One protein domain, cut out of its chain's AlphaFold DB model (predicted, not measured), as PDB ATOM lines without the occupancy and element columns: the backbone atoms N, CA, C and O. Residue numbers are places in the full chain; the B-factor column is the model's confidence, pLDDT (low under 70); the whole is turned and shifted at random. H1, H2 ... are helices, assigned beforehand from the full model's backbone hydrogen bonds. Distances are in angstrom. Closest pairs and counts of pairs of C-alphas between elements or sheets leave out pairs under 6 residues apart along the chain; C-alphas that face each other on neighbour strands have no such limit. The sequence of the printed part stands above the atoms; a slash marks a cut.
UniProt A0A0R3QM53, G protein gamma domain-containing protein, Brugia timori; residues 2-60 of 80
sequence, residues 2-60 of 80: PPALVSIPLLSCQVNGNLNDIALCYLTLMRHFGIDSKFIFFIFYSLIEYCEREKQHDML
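This is residues 2 to 60 of the 80 residues of the protein "G protein gamma domain-containing protein" of Brugia timori (UniProt A0A0R3QM53). Two helices make an open V, with H1 leading through the tight link of residues 34 to 36 into H2. Before them comes a long stretch with no named element, residues 2 to 18, after which H1 folds back the other way; residues 2 to 8 stick out at one end, and residues 45 to 60, of which 45 to 54 belong to H2, at the other, while residues 15 to 20 also stand free. The printed part has 59 residues with two named helices, H1 then H2, and no named strand; its class is all helix. It is loose, with a radius of gyration of the C-alphas of 13.8 A, and elongated, spanning 41 by 25 by 24 A.

The printed part begins at Pro 2, with its C-alpha at (45.871, -29.821, 25.924). H1, residues 19 to 33, begins with C-alpha 19 at (34.847, -18.789, 55.966) and measures 20.9 A from first to last C-alpha. H2, residues 37 to 54, measures 26.0 A and ends with C-alpha 54 at (20.641, -36.555, 53.913).

H1 and H2 only just touch, with 3 pairs of C-alphas within 8 A. H1 touches with residues 26 to 30 alone, and H2 with residues 37 to 40 alone. Their closest C-alphas, those of Met 30 and Ser 37, are 6.6 A apart. The helices run opposite ways at a steep tilt of 46 degrees. In H1 and H2 every O i to N i+4 pair is within hydrogen-bond range.

The two C-alphas farthest apart, those of Pro 2 and Gln 56, are 42.9 A apart. Residues 2 to 8, 15 to 20 and 45 to 60 stand free; the body without them spans 23 by 18 by 13 A. The printed part has no cut. The mean pLDDT of the printed part is 72.5, and residues 2 to 21 are under 70.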
ATOM      1  N   PRO A   2      46.804 -30.495  25.026       41.31
ATOM      2  CA  PRO A   2      45.871 -29.821  25.924       41.31
ATOM      3  C   PRO A   2      46.597 -29.457  27.233       41.31
ATOM      4  O   PRO A   2      47.411 -30.257  27.705       41.31
ATOM      5  N   PRO A   3      46.360 -28.272  27.818       45.41
ATOM      6  CA  PRO A   3      47.001 -27.891  29.063       45.41
ATOM      7  C   PRO A   3      46.315 -28.593  30.240       45.41
ATOM      8  O   PRO A   3      45.100 -28.522  30.424       45.41
ATOM      9  N   ALA A   4      47.132 -29.262  31.046       42.69
ATOM     10  CA  ALA A   4      46.792 -29.959  32.278       42.69
ATOM     11  C   ALA A   4      46.400 -29.004  33.431       42.69
ATOM     12  O   ALA A   4      47.018 -29.023  34.490       42.69
ATOM     13  N   LEU A   5      45.400 -28.134  33.236       45.28
ATOM     14  CA  LEU A   5      45.001 -27.124  34.238       45.28
ATOM     15  C   LEU A   5      43.661 -27.405  34.936       45.28
ATOM     16  O   LEU A   5      43.288 -26.684  35.861       45.28
ATOM     17  N   VAL A   6      42.954 -28.480  34.580       46.41
ATOM     18  CA  VAL A   6      41.673 -28.861  35.213       46.41
ATOM     19  C   VAL A   6      41.908 -29.708  36.471       46.41
ATOM     20  O   VAL A   6      41.344 -30.783  36.644       46.41
ATOM     21  N   SER A   7      42.803 -29.270  37.356       47.47
ATOM     22  CA  SER A   7      43.038 -29.957  38.640       47.47
ATOM     23  C   SER A   7      43.177 -29.014  39.833       47.47
ATOM     24  O   SER A   7      43.326 -29.478  40.956       47.47
ATOM     25  N   ILE A   8      43.094 -27.697  39.628       52.16
ATOM     26  CA  ILE A   8      43.452 -26.725  40.669       52.16
ATOM     27  C   ILE A   8      42.255 -26.210  41.506       52.16
ATOM     28  O   ILE A   8      42.461 -26.014  42.700       52.16
ATOM     29  N   PRO A   9      40.996 -26.068  41.026       50.53
ATOM     30  CA  PRO A   9      39.948 -25.503  41.893       50.53
ATOM     31  C   PRO A   9      39.375 -26.498  42.908       50.53
ATOM     32  O   PRO A   9      38.847 -26.088  43.937       50.53
ATOM     33  N   LEU A  10      39.460 -27.804  42.630       43.12
ATOM     34  CA  LEU A  10      38.915 -28.833  43.522       43.12
ATOM     35  C   LEU A  10      39.813 -29.095  44.740       43.12
ATOM     36  O   LEU A  10      39.313 -29.559  45.759       43.12
ATOM     37  N   LEU A  11      41.109 -28.759  44.672       43.59
ATOM     38  CA  LEU A  11      42.047 -28.987  45.777       43.59
ATOM     39  C   LEU A  11      41.943 -27.911  46.874       43.59
ATOM     40  O   LEU A  11      42.169 -28.204  48.042       43.59
ATOM     41  N   SER A  12      41.537 -26.682  46.535       44.78
ATOM     42  CA  SER A  12      41.309 -25.613  47.526       44.78
ATOM     43  C   SER A  12      39.998 -25.759  48.302       44.78
ATOM     44  O   SER A  12      39.811 -25.090  49.311       44.78
ATOM     45  N   CYS A  13      39.099 -26.643  47.864       46.88
ATOM     46  CA  CYS A  13      37.884 -26.997  48.594       46.88
ATOM     47  C   CYS A  13      38.104 -28.181  49.545       46.88
ATOM     48  O   CYS A  13      37.152 -28.895  49.856       46.88
ATOM     49  N   GLN A  14      39.327 -28.411  50.037       48.41
ATOM     50  CA  GLN A  14      39.485 -29.106  51.316       48.41
ATOM     51  C   GLN A  14      38.872 -28.205  52.393       48.41
ATOM     52  O   GLN A  14      39.538 -27.367  52.990       48.41
ATOM     53  N   VAL A  15      37.552 -28.330  52.549       52.25
ATOM     54  CA  VAL A  15      36.710 -27.573  53.469       52.25
ATOM     55  C   VAL A  15      37.170 -27.882  54.891       52.25
ATOM     56  O   VAL A  15      36.670 -28.792  55.539       52.25
ATOM     57  N   ASN A  16      38.112 -27.089  55.397       49.69
ATOM     58  CA  ASN A  16      38.442 -27.023  56.822       49.69
ATOM     59  C   ASN A  16      37.416 -26.174  57.605       49.69
ATOM     60  O   ASN A  16      37.658 -25.785  58.744       49.69
ATOM     61  N   GLY A  17      36.272 -25.847  56.992       53.97
ATOM     62  CA  GLY A  17      35.200 -25.058  57.600       53.97
ATOM     63  C   GLY A  17      35.520 -23.572  57.794       53.97
ATOM     64  O   GLY A  17      34.744 -22.871  58.438       53.97
ATOM     65  N   ASN A  18      36.634 -23.059  57.257       57.94
ATOM     66  CA  ASN A  18      36.995 -21.651  57.401       57.94
ATOM     67  C   ASN A  18      36.276 -20.790  56.347       57.94
ATOM     68  O   ASN A  18      36.340 -21.057  55.147       57.94
ATOM     69  N   LEU A  19      35.611 -19.724  56.802       60.22
ATOM     70  CA  LEU A  19      34.847 -18.789  55.966       60.22
ATOM     71  C   LEU A  19      35.697 -18.176  54.832       60.22
ATOM     72  O   LEU A  19      35.185 -17.879  53.751       60.22
ATOM     73  N   ASN A  20      37.002 -18.021  55.072       63.19
ATOM     74  CA  ASN A  20      37.954 -17.461  54.112       63.19
ATOM     75  C   ASN A  20      38.177 -18.366  52.888       63.19
ATOM     76  O   ASN A  20      38.346 -17.857  51.778       63.19
ATOM     77  N   ASP A  21      38.110 -19.690  53.060       69.25
ATOM     78  CA  ASP A  21      38.333 -20.656  51.975       69.25
ATOM     79  C   ASP A  21      37.150 -20.666  50.995       69.25
ATOM     80  O   ASP A  21      37.321 -20.737  49.775       69.25
ATOM     81  N   ILE A  22      35.934 -20.490  51.522       72.31
ATOM     82  CA  ILE A  22      34.705 -20.394  50.723       72.31
ATOM     83  C   ILE A  22      34.700 -19.102  49.897       72.31
ATOM     84  O   ILE A  22      34.398 -19.132  48.702       72.31
ATOM     85  N   ALA A  23      35.079 -17.973  50.504       76.50
ATOM     86  CA  ALA A  23      35.166 -16.694  49.802       76.50
ATOM     87  C   ALA A  23      36.203 -16.734  48.665       76.50
ATOM     88  O   ALA A  23      35.941 -16.242  47.564       76.50
ATOM     89  N   LEU A  24      37.356 -17.372  48.898       78.75
ATOM     90  CA  LEU A  24      38.389 -17.548  47.879       78.75
ATOM     91  C   LEU A  24      37.915 -18.443  46.723       78.75
ATOM     92  O   LEU A  24      38.159 -18.122  45.556       78.75
ATOM     93  N   CYS A  25      37.200 -19.529  47.027       77.12
ATOM     94  CA  CYS A  25      36.595 -20.397  46.019       77.12
ATOM     95  C   CYS A  25      35.583 -19.629  45.152       77.12
ATOM     96  O   CYS A  25      35.676 -19.643  43.923       77.12
ATOM     97  N   TYR A  26      34.678 -18.874  45.783       82.56
ATOM     98  CA  TYR A  26      33.681 -18.048  45.100       82.56
ATOM     99  C   TYR A  26      34.322 -17.027  44.149       82.56
ATOM    100  O   TYR A  26      33.963 -16.941  42.971       82.56
ATOM    101  N   LEU A  27      35.327 -16.290  44.637       81.56
ATOM    102  CA  LEU A  27      36.072 -15.319  43.834       81.56
ATOM    103  C   LEU A  27      36.808 -15.982  42.665       81.56
ATOM    104  O   LEU A  27      36.842 -15.422  41.568       81.56
ATOM    105  N   THR A  28      37.358 -17.181  42.868       82.25
ATOM    106  CA  THR A  28      38.049 -17.938  41.816       82.25
ATOM    107  C   THR A  28      37.081 -18.373  40.718       82.25
ATOM    108  O   THR A  28      37.364 -18.160  39.539       82.25
ATOM    109  N   LEU A  29      35.916 -18.917  41.078       81.06
ATOM    110  CA  LEU A  29      34.888 -19.344  40.123       81.06
ATOM    111  C   LEU A  29      34.362 -18.173  39.278       81.06
ATOM    112  O   LEU A  29      34.237 -18.303  38.059       81.06
ATOM    113  N   MET A  30      34.137 -17.007  39.889       85.38
ATOM    114  CA  MET A  30      33.720 -15.808  39.153       85.38
ATOM    115  C   MET A  30      34.824 -15.268  38.245       85.38
ATOM    116  O   MET A  30      34.595 -14.996  37.070       85.38
ATOM    117  N   ARG A  31      36.039 -15.100  38.779       84.69
ATOM    118  CA  ARG A  31      37.111 -14.359  38.101       84.69
ATOM    119  C   ARG A  31      37.873 -15.192  37.074       84.69
ATOM    120  O   ARG A  31      38.238 -14.660  36.031       84.69
ATOM    121  N   HIS A  32      38.154 -16.459  37.369       79.44
ATOM    122  CA  HIS A  32      38.960 -17.319  36.493       79.44
ATOM    123  C   HIS A  32      38.116 -18.122  35.507       79.44
ATOM    124  O   HIS A  32      38.577 -18.389  34.401       79.44
ATOM    125  N   PHE A  33      36.894 -18.489  35.894       80.69
ATOM    126  CA  PHE A  33      36.019 -19.330  35.073       80.69
ATOM    127  C   PHE A  33      34.825 -18.571  34.486       80.69
ATOM    128  O   PHE A  33      34.112 -19.129  33.657       80.69
ATOM    129  N   GLY A  34      34.613 -17.306  34.874       85.25
ATOM    130  CA  GLY A  34      33.531 -16.478  34.337       85.25
ATOM    131  C   GLY A  34      32.138 -16.993  34.698       85.25
ATOM    132  O   GLY A  34      31.183 -16.734  33.971       85.25
ATOM    133  N   ILE A  35      32.020 -17.764  35.782       86.44
ATOM    134  CA  ILE A  35      30.745 -18.342  36.200       86.44
ATOM    135  C   ILE A  35      29.914 -17.258  36.885       86.44
ATOM    136  O   ILE A  35      30.414 -16.513  37.729       86.44
ATOM    137  N   ASP A  36      28.632 -17.184  36.529       89.69
ATOM    138  CA  ASP A  36      27.717 -16.200  37.093       89.69
ATOM    139  C   ASP A  36      27.522 -16.380  38.607       89.69
ATOM    140  O   ASP A  36      27.291 -17.482  39.113       89.69
ATOM    141  N   SER A  37      27.548 -15.251  39.317       85.94
ATOM    142  CA  SER A  37      27.343 -15.156  40.767       85.94
ATOM    143  C   SER A  37      26.102 -15.897  41.268       85.94
ATOM    144  O   SER A  37      26.162 -16.553  42.312       85.94
ATOM    145  N   LYS A  38      24.980 -15.818  40.536       89.81
ATOM    146  CA  LYS A  38      23.704 -16.430  40.921       89.81
ATOM    147  C   LYS A  38      23.753 -17.931  40.718       89.81
ATOM    148  O   LYS A  38      23.213 -18.665  41.535       89.81
ATOM    149  N   PHE A  39      24.417 -18.383  39.658       87.00
ATOM    150  CA  PHE A  39      24.596 -19.806  39.400       87.00
ATOM    151  C   PHE A  39      25.487 -20.463  40.459       87.00
ATOM    152  O   PHE A  39      25.151 -21.529  40.970       87.00
ATOM    153  N   ILE A  40      26.575 -19.798  40.860       85.12
ATOM    154  CA  ILE A  40      27.418 -20.266  41.967       85.12
ATOM    155  C   ILE A  40      26.594 -20.350  43.256       85.12
ATOM    156  O   ILE A  40      26.609 -21.379  43.928       85.12
ATOM    157  N   PHE A  41      25.834 -19.299  43.577       85.25
ATOM    158  CA  PHE A  41      24.992 -19.278  44.775       85.25
ATOM    159  C   PHE A  41      23.928 -20.383  44.760       85.25
ATOM    160  O   PHE A  41      23.727 -21.054  45.769       85.25
ATOM    161  N   PHE A  42      23.295 -20.612  43.609       87.12
ATOM    162  CA  PHE A  42      22.341 -21.698  43.410       87.12
ATOM    163  C   PHE A  42      22.970 -23.059  43.718       87.12
ATOM    164  O   PHE A  42      22.414 -23.813  44.510       87.12
ATOM    165  N   ILE A  43      24.160 -23.344  43.173       85.75
ATOM    166  CA  ILE A  43      24.870 -24.603  43.430       85.75
ATOM    167  C   ILE A  43      25.162 -24.779  44.921       85.75
ATOM    168  O   ILE A  43      24.849 -25.833  45.470       85.75
ATOM    169  N   PHE A  44      25.733 -23.767  45.583       83.44
ATOM    170  CA  PHE A  44      26.048 -23.857  47.013       83.44
ATOM    171  C   PHE A  44      24.794 -24.070  47.860       83.44
ATOM    172  O   PHE A  44      24.801 -24.914  48.754       83.44
ATOM    173  N   TYR A  45      23.712 -23.354  47.559       84.94
ATOM    174  CA  TYR A  45      22.448 -23.509  48.269       84.94
ATOM    175  C   TYR A  45      21.871 -24.918  48.089       84.94
ATOM    176  O   TYR A  45      21.533 -25.571  49.072       84.94
ATOM    177  N   SER A  46      21.828 -25.424  46.853       83.19
ATOM    178  CA  SER A  46      21.354 -26.782  46.566       83.19
ATOM    179  C   SER A  46      22.210 -27.859  47.237       83.19
ATOM    180  O   SER A  46      21.666 -28.853  47.713       83.19
ATOM    181  N   LEU A  47      23.531 -27.662  47.307       83.12
ATOM    182  CA  LEU A  47      24.449 -28.554  48.019       83.12
ATOM    183  C   LEU A  47      24.163 -28.577  49.521       83.12
ATOM    184  O   LEU A  47      24.030 -29.656  50.088       83.12
ATOM    185  N   ILE A  48      24.021 -27.408  50.151       84.62
ATOM    186  CA  ILE A  48      23.703 -27.305  51.583       84.62
ATOM    187  C   ILE A  48      22.353 -27.963  51.877       84.62
ATOM    188  O   ILE A  48      22.248 -28.767  52.797       84.62
ATOM    189  N   GLU A  49      21.331 -27.668  51.075       87.62
ATOM    190  CA  GLU A  49      19.994 -28.241  51.231       87.62
ATOM    191  C   GLU A  49      20.006 -29.770  51.090       87.62
ATOM    192  O   GLU A  49      19.343 -30.479  51.846       87.62
ATOM    193  N   TYR A  50      20.772 -30.296  50.132       86.69
ATOM    194  CA  TYR A  50      20.975 -31.733  49.984       86.69
ATOM    195  C   TYR A  50      21.671 -32.338  51.208       86.69
ATOM    196  O   TYR A  50      21.163 -33.305  51.772       86.69
ATOM    197  N   CYS A  51      22.781 -31.745  51.658       84.56
ATOM    198  CA  CYS A  51      23.500 -32.213  52.837       84.56
ATOM    199  C   CYS A  51      22.606 -32.219  54.082       84.56
ATOM    200  O   CYS A  51      22.584 -33.217  54.789       84.56
ATOM    201  N   GLU A  52      21.831 -31.162  54.335       87.50
ATOM    202  CA  GLU A  52      20.928 -31.100  55.494       87.50
ATOM    203  C   GLU A  52      19.803 -32.144  55.429       87.50
ATOM    204  O   GLU A  52      19.447 -32.714  56.461       87.50
ATOM    205  N   ARG A  53      19.275 -32.459  54.236       90.12
ATOM    206  CA  ARG A  53      18.284 -33.539  54.071       90.12
ATOM    207  C   ARG A  53      18.861 -34.924  54.352       90.12
ATOM    208  O   ARG A  53      18.226 -35.727  55.032       90.12
ATOM    209  N   GLU A  54      20.051 -35.213  53.836       88.25
ATOM    210  CA  GLU A  54      20.641 -36.555  53.913       88.25
ATOM    211  C   GLU A  54      21.398 -36.810  55.222       88.25
ATOM    212  O   GLU A  54      21.536 -37.958  55.641       88.25
ATOM    213  N   LYS A  55      21.826 -35.755  55.928       84.81
ATOM    214  CA  LYS A  55      22.615 -35.831  57.168       84.81
ATOM    215  C   LYS A  55      22.038 -36.771  58.227       84.81
ATOM    216  O   LYS A  55      22.796 -37.406  58.952       84.81
ATOM    217  N   GLN A  56      20.714 -36.858  58.348       81.44
ATOM    218  CA  GLN A  56      20.071 -37.743  59.330       81.44
ATOM    219  C   GLN A  56      20.281 -39.231  59.013       81.44
ATOM    220  O   GLN A  56      20.347 -40.049  59.929       81.44
ATOM    221  N   HIS A  57      20.416 -39.569  57.731       83.19
ATOM    222  CA  HIS A  57      20.619 -40.929  57.237       83.19
ATOM    223  C   HIS A  57      22.108 -41.282  57.080       83.19
ATOM    224  O   HIS A  57      22.447 -42.452  56.905       83.19
ATOM    225  N   ASP A  58      23.001 -40.292  57.167       84.12
ATOM    226  CA  ASP A  58      24.445 -40.497  57.115       84.12
ATOM    227  C   ASP A  58      24.965 -41.090  58.435       84.12
ATOM    228  O   ASP A  58      25.127 -40.398  59.443       84.12
ATOM    229  N   MET A  59      25.270 -42.388  58.406       82.31
ATOM    230  CA  MET A  59      25.787 -43.147  59.550       82.31
ATOM    231  C   MET A  59      27.126 -42.628  60.092       82.31
ATOM    232  O   MET A  59      27.457 -42.913  61.241       82.31
ATOM    233  N   LEU A  60      27.915 -41.894  59.299       83.62
ATOM    234  CA  LEU A  60      29.169 -41.295  59.765       83.62
ATOM    235  C   LEU A  60      28.926 -40.010  60.560       83.62
ATOM    236  O   LEU A  60      29.778 -39.619  61.357       83.62
TER     237      LEU A  60